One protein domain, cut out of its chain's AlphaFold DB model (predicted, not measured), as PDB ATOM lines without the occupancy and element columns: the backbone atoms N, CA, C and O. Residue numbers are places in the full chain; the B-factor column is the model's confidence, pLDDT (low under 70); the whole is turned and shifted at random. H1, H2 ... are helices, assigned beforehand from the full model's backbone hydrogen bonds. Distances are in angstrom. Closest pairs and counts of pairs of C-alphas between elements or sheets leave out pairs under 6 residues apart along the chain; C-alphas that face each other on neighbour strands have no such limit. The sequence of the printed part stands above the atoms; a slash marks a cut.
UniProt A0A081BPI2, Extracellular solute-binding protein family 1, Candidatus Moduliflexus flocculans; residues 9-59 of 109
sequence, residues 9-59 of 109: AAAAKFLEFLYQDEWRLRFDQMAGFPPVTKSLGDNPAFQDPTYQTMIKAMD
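This is residues 9 to 59 of the 109 residues of the protein "Extracellular solute-binding protein family 1" of Candidatus Moduliflexus flocculans (UniProt A0A081BPI2). Three short helices are strung out one after another, H1 at one end, H2 in the middle and H3 at the other end, with a long winding stretch, residues 32 to 48, between H2 and H3. Residues 9 to 17 of H1 stick out from the rest as a free arm that adds to the length, and no helix touches another. The printed part has 51 residues with three named helices, in the order H1, H2, H3, and no named strand; the class is all helix. The whole is only just loose, close to compact, with a radius of gyration of the C-alphas of 12.3 A and spans of 39 by 19 by 17 A.

H1 runs from Ala 9, with its C-alpha at (-31.402, 13.743, -28.952), to Leu 18, over 14.3 A. H2 is residues 21 to 31, 14.9 A long, and begins with C-alpha 21 at (-24.119, -4.740, -35.491). Residues 32 to 48 hold no named element; within them residues 38 to 40 and 44 to 46 are short runs of helix. H3 is residues 49 to 57, 12.2 A long, and ends with C-alpha 57 at (-38.195, -22.097, -28.117).

H1 and H2 are close but not clearly touching; their closest C-alphas, those of Leu 18 and Arg 24, are 6.3 A apart. Their lines are only just about perpendicular, at 73 degrees. H3 is apart from H1 and from H2. In H1, H2 and H3 every O i to N i+4 pair is within hydrogen-bond range.

The two C-alphas farthest apart, those of Ala 9 and Pro 49, are 39.9 A apart. Without residues 9 to 17, which stand free, the body spans 26 by 17 by 15 A. The link from H1 to H2 is tight, with 2 residues, and that from H2 to H3 is long, with 17. The printed part has no cut. Its mean pLDDT is 92.9, and no printed residue is under 70.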
ATOM      1  N   ALA A   9     -32.202  13.874 -27.737       97.38
ATOM      2  CA  ALA A   9     -31.402  13.743 -28.952       97.38
ATOM      3  C   ALA A   9     -30.096  12.969 -28.707       97.38
ATOM      4  O   ALA A   9     -29.735  12.104 -29.501       97.38
ATOM      5  N   ALA A  10     -29.404  13.243 -27.597       97.75
ATOM      6  CA  ALA A  10     -28.200  12.504 -27.224       97.75
ATOM      7  C   ALA A  10     -28.532  11.047 -26.871       97.75
ATOM      8  O   ALA A  10     -27.848  10.134 -27.326       97.75
ATOM      9  N   ALA A  11     -29.628  10.823 -26.137       97.44
ATOM     10  CA  ALA A  11     -30.106   9.479 -25.824       97.44
ATOM     11  C   ALA A  11     -30.455   8.672 -27.088       97.44
ATOM     12  O   ALA A  11     -30.115   7.496 -27.166       97.44
ATOM     13  N   ALA A  12     -31.091   9.292 -28.088       96.88
ATOM     14  CA  ALA A  12     -31.385   8.647 -29.368       96.88
ATOM     15  C   ALA A  12     -30.101   8.254 -30.117       96.88
ATOM     16  O   ALA A  12     -29.950   7.093 -30.479       96.88
ATOM     17  N   LYS A  13     -29.135   9.175 -30.243       97.88
ATOM     18  CA  LYS A  13     -27.827   8.889 -30.863       97.88
ATOM     19  C   LYS A  13     -27.071   7.767 -30.155       97.88
ATOM     20  O   LYS A  13     -26.406   6.961 -30.797       97.88
ATOM     21  N   PHE A  14     -27.168   7.705 -28.831       96.94
ATOM     22  CA  PHE A  14     -26.558   6.624 -28.065       96.94
ATOM     23  C   PHE A  14     -27.211   5.267 -28.363       96.94
ATOM     24  O   PHE A  14     -26.503   4.278 -28.524       96.94
ATOM     25  N   LEU A  15     -28.543   5.215 -28.480       96.12
ATOM     26  CA  LEU A  15     -29.245   3.994 -28.882       96.12
ATOM     27  C   LEU A  15     -28.856   3.566 -30.303       96.12
ATOM     28  O   LEU A  15     -28.583   2.391 -30.516       96.12
ATOM     29  N   GLU A  16     -28.775   4.506 -31.246       96.31
ATOM     30  CA  GLU A  16     -28.312   4.234 -32.615       96.31
ATOM     31  C   GLU A  16     -26.903   3.638 -32.627       96.31
ATOM     32  O   GLU A  16     -26.672   2.636 -33.296       96.31
ATOM     33  N   PHE A  17     -25.977   4.215 -31.854       97.12
ATOM     34  CA  PHE A  17     -24.628   3.679 -31.685       97.12
ATOM     35  C   PHE A  17     -24.656   2.258 -31.105       97.12
ATOM     36  O   PHE A  17     -24.073   1.352 -31.688       97.12
ATOM     37  N   LEU A  18     -25.368   2.039 -29.996       95.25
ATOM     38  CA  LEU A  18     -25.396   0.750 -29.298       95.25
ATOM     39  C   LEU A  18     -25.972  -0.391 -30.154       95.25
ATOM     40  O   LEU A  18     -25.606  -1.548 -29.958       95.25
ATOM     41  N   TYR A  19     -26.876  -0.073 -31.082       95.56
ATOM     42  CA  TYR A  19     -27.528  -1.046 -31.960       95.56
ATOM     43  C   TYR A  19     -26.829  -1.257 -33.306       95.56
ATOM     44  O   TYR A  19     -27.335  -2.023 -34.124       95.56
ATOM     45  N   GLN A  20     -25.669  -0.643 -33.550       97.00
ATOM     46  CA  GLN A  20     -24.840  -1.060 -34.681       97.00
ATOM     47  C   GLN A  20     -24.384  -2.507 -34.466       97.00
ATOM     48  O   GLN A  20     -24.042  -2.891 -33.345       97.00
ATOM     49  N   ASP A  21     -24.355  -3.292 -35.544       97.06
ATOM     50  CA  ASP A  21     -24.119  -4.740 -35.491       97.06
ATOM     51  C   ASP A  21     -22.851  -5.115 -34.710       97.06
ATOM     52  O   ASP A  21     -22.875  -6.072 -33.942       97.06
ATOM     53  N   GLU A  22     -21.766  -4.341 -34.830       95.94
ATOM     54  CA  GLU A  22     -20.527  -4.578 -34.078       95.94
ATOM     55  C   GLU A  22     -20.749  -4.552 -32.557       95.94
ATOM     56  O   GLU A  22     -20.331  -5.466 -31.842       95.94
ATOM     57  N   TRP A  23     -21.403  -3.506 -32.049       96.31
ATOM     58  CA  TRP A  23     -21.609  -3.318 -30.611       96.31
ATOM     59  C   TRP A  23     -22.701  -4.236 -30.081       96.31
ATOM     60  O   TRP A  23     -22.561  -4.797 -28.992       96.31
ATOM     61  N   ARG A  24     -23.750  -4.445 -30.881       96.00
ATOM     62  CA  ARG A  24     -24.835  -5.362 -30.553       96.00
ATOM     63  C   ARG A  24     -24.336  -6.800 -30.448       96.00
ATOM     64  O   ARG A  24     -24.609  -7.441 -29.438       96.00
ATOM     65  N   LEU A  25     -23.532  -7.263 -31.407       95.25
ATOM     66  CA  LEU A  25     -22.943  -8.604 -31.396       95.25
ATOM     67  C   LEU A  25     -22.104  -8.840 -30.137       95.25
ATOM     68  O   LEU A  25     -22.288  -9.850 -29.463       95.25
ATOM     69  N   ARG A  26     -21.226  -7.890 -29.787       94.81
ATOM     70  CA  ARG A  26     -20.407  -7.983 -28.567       94.81
ATOM     71  C   ARG A  26     -21.275  -8.069 -27.312       94.81
ATOM     72  O   ARG A  26     -20.986  -8.865 -26.425       94.81
ATOM     73  N   PHE A  27     -22.332  -7.261 -27.230       95.00
ATOM     74  CA  PHE A  27     -23.260  -7.304 -26.102       95.00
ATOM     75  C   PHE A  27     -23.998  -8.648 -26.019       95.00
ATOM     76  O   PHE A  27     -24.040  -9.244 -24.947       95.00
ATOM     77  N   ASP A  28     -24.548  -9.138 -27.132       93.38
ATOM     78  CA  ASP A  28     -25.311 -10.392 -27.186       93.38
ATOM     79  C   ASP A  28     -24.462 -11.604 -26.791       93.38
ATOM     80  O   ASP A  28     -24.887 -12.425 -25.979       93.38
ATOM     81  N   GLN A  29     -23.221 -11.668 -27.281       91.75
ATOM     82  CA  GLN A  29     -22.271 -12.722 -26.919       91.75
ATOM     83  C   GLN A  29     -21.942 -12.734 -25.421       91.75
ATOM     84  O   GLN A  29     -21.784 -13.807 -24.842       91.75
ATOM     85  N   MET A  30     -21.849 -11.563 -24.780       92.81
ATOM     86  CA  MET A  30     -21.643 -11.476 -23.328       92.81
ATOM     87  C   MET A  30     -22.908 -11.818 -22.536       92.81
ATOM     88  O   MET A  30     -22.811 -12.405 -21.461       92.81
ATOM     89  N   ALA A  31     -24.083 -11.431 -23.037       91.25
ATOM     90  CA  ALA A  31     -25.361 -11.682 -22.378       91.25
ATOM     91  C   ALA A  31     -25.774 -13.163 -22.435       91.25
ATOM     92  O   ALA A  31     -26.519 -13.615 -21.567       91.25
ATOM     93  N   GLY A  32     -25.300 -13.908 -23.441       88.88
ATOM     94  CA  GLY A  32     -25.594 -15.332 -23.609       88.88
ATOM     95  C   GLY A  32     -26.988 -15.619 -24.175       88.88
ATOM     96  O   GLY A  32     -27.500 -16.722 -24.001       88.88
ATOM     97  N   PHE A  33     -27.603 -14.642 -24.850       89.25
ATOM     98  CA  PHE A  33     -28.892 -14.788 -25.533       89.25
ATOM     99  C   PHE A  33     -28.738 -14.596 -27.051       89.25
ATOM    100  O   PHE A  33     -27.811 -13.905 -27.482       89.25
ATOM    101  N   PRO A  34     -29.637 -15.174 -27.875       90.44
ATOM    102  CA  PRO A  34     -29.683 -14.891 -29.304       90.44
ATOM    103  C   PRO A  34     -29.898 -13.392 -29.569       90.44
ATOM    104  O   PRO A  34     -30.503 -12.697 -28.744       90.44
ATOM    105  N   PRO A  35     -29.459 -12.887 -30.731       90.69
ATOM    106  CA  PRO A  35     -29.558 -11.477 -31.048       90.69
ATOM    107  C   PRO A  35     -31.016 -11.065 -31.221       90.69
ATOM    108  O   PRO A  35     -31.840 -11.784 -31.788       90.69
ATOM    109  N   VAL A  36     -31.324  -9.849 -30.778       90.19
ATOM    110  CA  VAL A  36     -32.662  -9.251 -30.929       90.19
ATOM    111  C   VAL A  36     -32.852  -8.554 -32.282       90.19
ATOM    112  O   VAL A  36     -33.953  -8.104 -32.601       90.19
ATOM    113  N   THR A  37     -31.787  -8.428 -33.079       91.62
ATOM    114  CA  THR A  37     -31.814  -7.833 -34.421       91.62
ATOM    115  C   THR A  37     -31.776  -8.912 -35.495       91.62
ATOM    116  O   THR A  37     -31.045  -9.895 -35.401       91.62
ATOM    117  N   LYS A  38     -32.535  -8.702 -36.576       89.62
ATOM    118  CA  LYS A  38     -32.554  -9.633 -37.716       89.62
ATOM    119  C   LYS A  38     -31.204  -9.706 -38.438       89.62
ATOM    120  O   LYS A  38     -30.843 -10.776 -38.903       89.62
ATOM    121  N   SER A  39     -30.468  -8.593 -38.511       94.31
ATOM    122  CA  SER A  39     -29.157  -8.500 -39.179       94.31
ATOM    123  C   SER A  39     -28.121  -9.473 -38.614       94.31
ATOM    124  O   SER A  39     -27.284  -9.976 -39.355       94.31
ATOM    125  N   LEU A  40     -28.199  -9.766 -37.314       93.12
ATOM    126  CA  LEU A  40     -27.283 -10.671 -36.625       93.12
ATOM    127  C   LEU A  40     -27.824 -12.098 -36.483       93.12
ATOM    128  O   LEU A  40     -27.093 -12.955 -35.991       93.12
ATOM    129  N   GLY A  41     -29.062 -12.375 -36.908       88.12
ATOM    130  CA  GLY A  41     -29.714 -13.676 -36.708       88.12
ATOM    131  C   GLY A  41     -28.935 -14.857 -37.297       88.12
ATOM    132  O   GLY A  41     -28.850 -15.912 -36.673       88.12
ATOM    133  N   ASP A  42     -28.287 -14.641 -38.443       90.06
ATOM    134  CA  ASP A  42     -27.484 -15.654 -39.138       90.06
ATOM    135  C   ASP A  42     -25.991 -15.600 -38.765       90.06
ATOM    136  O   ASP A  42     -25.158 -16.276 -39.372       90.06
ATOM    137  N   ASN A  43     -25.605 -14.786 -37.773       93.56
ATOM    138  CA  ASN A  43     -24.205 -14.673 -37.375       93.56
ATOM    139  C   ASN A  43     -23.694 -16.026 -36.828       93.56
ATOM    140  O   ASN A  43     -24.385 -16.642 -36.006       93.56
ATOM    141  N   PRO A  44     -22.481 -16.481 -37.213       93.56
ATOM    142  CA  PRO A  44     -21.912 -17.755 -36.763       93.56
ATOM    143  C   PRO A  44     -21.869 -17.938 -35.241       93.56
ATOM    144  O   PRO A  44     -21.985 -19.061 -34.758       93.56
ATOM    145  N   ALA A  45     -21.749 -16.845 -34.481       91.19
ATOM    146  CA  ALA A  45     -21.738 -16.878 -33.022       91.19
ATOM    147  C   ALA A  45     -23.019 -17.461 -32.402       91.19
ATOM    148  O   ALA A  45     -22.972 -17.947 -31.274       91.19
ATOM    149  N   PHE A  46     -24.141 -17.432 -33.128       92.19
ATOM    150  CA  PHE A  46     -25.453 -17.878 -32.652       92.19
ATOM    151  C   PHE A  46     -25.937 -19.172 -33.323       92.19
ATOM    152  O   PHE A  46     -27.110 -19.533 -33.226       92.19
ATOM    153  N   GLN A  47     -25.038 -19.893 -33.999       91.12
ATOM    154  CA  GLN A  47     -25.361 -21.164 -34.659       91.12
ATOM    155  C   GLN A  47     -25.044 -22.398 -33.793       91.12
ATOM    156  O   GLN A  47     -25.393 -23.513 -34.172       91.12
ATOM    157  N   ASP A  48     -24.421 -22.215 -32.622       90.75
ATOM    158  CA  ASP A  48     -24.206 -23.295 -31.649       90.75
ATOM    159  C   ASP A  48     -25.547 -23.910 -31.180       90.75
ATOM    160  O   ASP A  48     -26.538 -23.177 -31.041       90.75
ATOM    161  N   PRO A  49     -25.612 -25.230 -30.893       93.12
ATOM    162  CA  PRO A  49     -26.836 -25.913 -30.465       93.12
ATOM    163  C   PRO A  49     -27.598 -25.247 -29.312       93.12
ATOM    164  O   PRO A  49     -28.829 -25.349 -29.250       93.12
ATOM    165  N   THR A  50     -26.899 -24.548 -28.414       91.06
ATOM    166  CA  THR A  50     -27.524 -23.816 -27.306       91.06
ATOM    167  C   THR A  50     -28.428 -22.699 -27.826       91.06
ATOM    168  O   THR A  50     -29.610 -22.632 -27.481       91.06
ATOM    169  N   TYR A  51     -27.907 -21.859 -28.722       91.38
ATOM    170  CA  TYR A  51     -28.663 -20.760 -29.320       91.38
ATOM    171  C   TYR A  51     -29.770 -21.267 -30.239       91.38
ATOM    172  O   TYR A  51     -30.877 -20.741 -30.204       91.38
ATOM    173  N   GLN A  52     -29.522 -22.339 -30.994       89.12
ATOM    174  CA  GLN A  52     -30.545 -22.956 -31.845       89.12
ATOM    175  C   GLN A  52     -31.732 -23.486 -31.029       89.12
ATOM    176  O   GLN A  52     -32.884 -23.360 -31.445       89.12
ATOM    177  N   THR A  53     -31.473 -24.016 -29.830       91.81
ATOM    178  CA  THR A  53     -32.527 -24.437 -28.897       91.81
ATOM    179  C   THR A  53     -33.346 -23.244 -28.404       91.81
ATOM    180  O   THR A  53     -34.575 -23.312 -28.395       91.81
ATOM    181  N   MET A  54     -32.692 -22.134 -28.047       91.44
ATOM    182  CA  MET A  54     -33.378 -20.895 -27.656       91.44
ATOM    183  C   MET A  54     -34.208 -20.320 -28.810       91.44
ATOM    184  O   MET A  54     -35.355 -19.942 -28.600       91.44
ATOM    185  N   ILE A  55     -33.670 -20.317 -30.033       87.12
ATOM    186  CA  ILE A  55     -34.379 -19.864 -31.237       87.12
ATOM    187  C   ILE A  55     -35.613 -20.722 -31.494       87.12
ATOM    188  O   ILE A  55     -36.697 -20.188 -31.715       87.12
ATOM    189  N   LYS A  56     -35.485 -22.045 -31.389       89.56
ATOM    190  CA  LYS A  56     -36.623 -22.956 -31.520       89.56
ATOM    191  C   LYS A  56     -37.676 -22.731 -30.432       89.56
ATOM    192  O   LYS A  56     -38.861 -22.819 -30.724       89.56
ATOM    193  N   ALA A  57     -37.267 -22.416 -29.203       89.94
ATOM    194  CA  ALA A  57     -38.195 -22.097 -28.117       89.94
ATOM    195  C   ALA A  57     -38.975 -20.789 -28.350       89.94
ATOM    196  O   ALA A  57     -40.007 -20.583 -27.714       89.94
ATOM    197  N   MET A  58     -38.512 -19.917 -29.257       86.56
ATOM    198  CA  MET A  58     -39.273 -18.736 -29.674       86.56
ATOM    199  C   MET A  58     -40.437 -19.080 -30.613       86.56
ATOM    200  O   MET A  58     -41.344 -18.261 -30.763       86.56
ATOM    201  N   ASP A  59     -40.451 -20.264 -31.237       88.94
ATOM    202  CA  ASP A  59     -41.555 -20.666 -32.107       88.94
ATOM    203  C   ASP A  59     -42.849 -20.820 -31.295       88.94
ATOM    204  O   ASP A  59     -42.916 -21.546 -30.303       88.94
TER     205      ASP A  59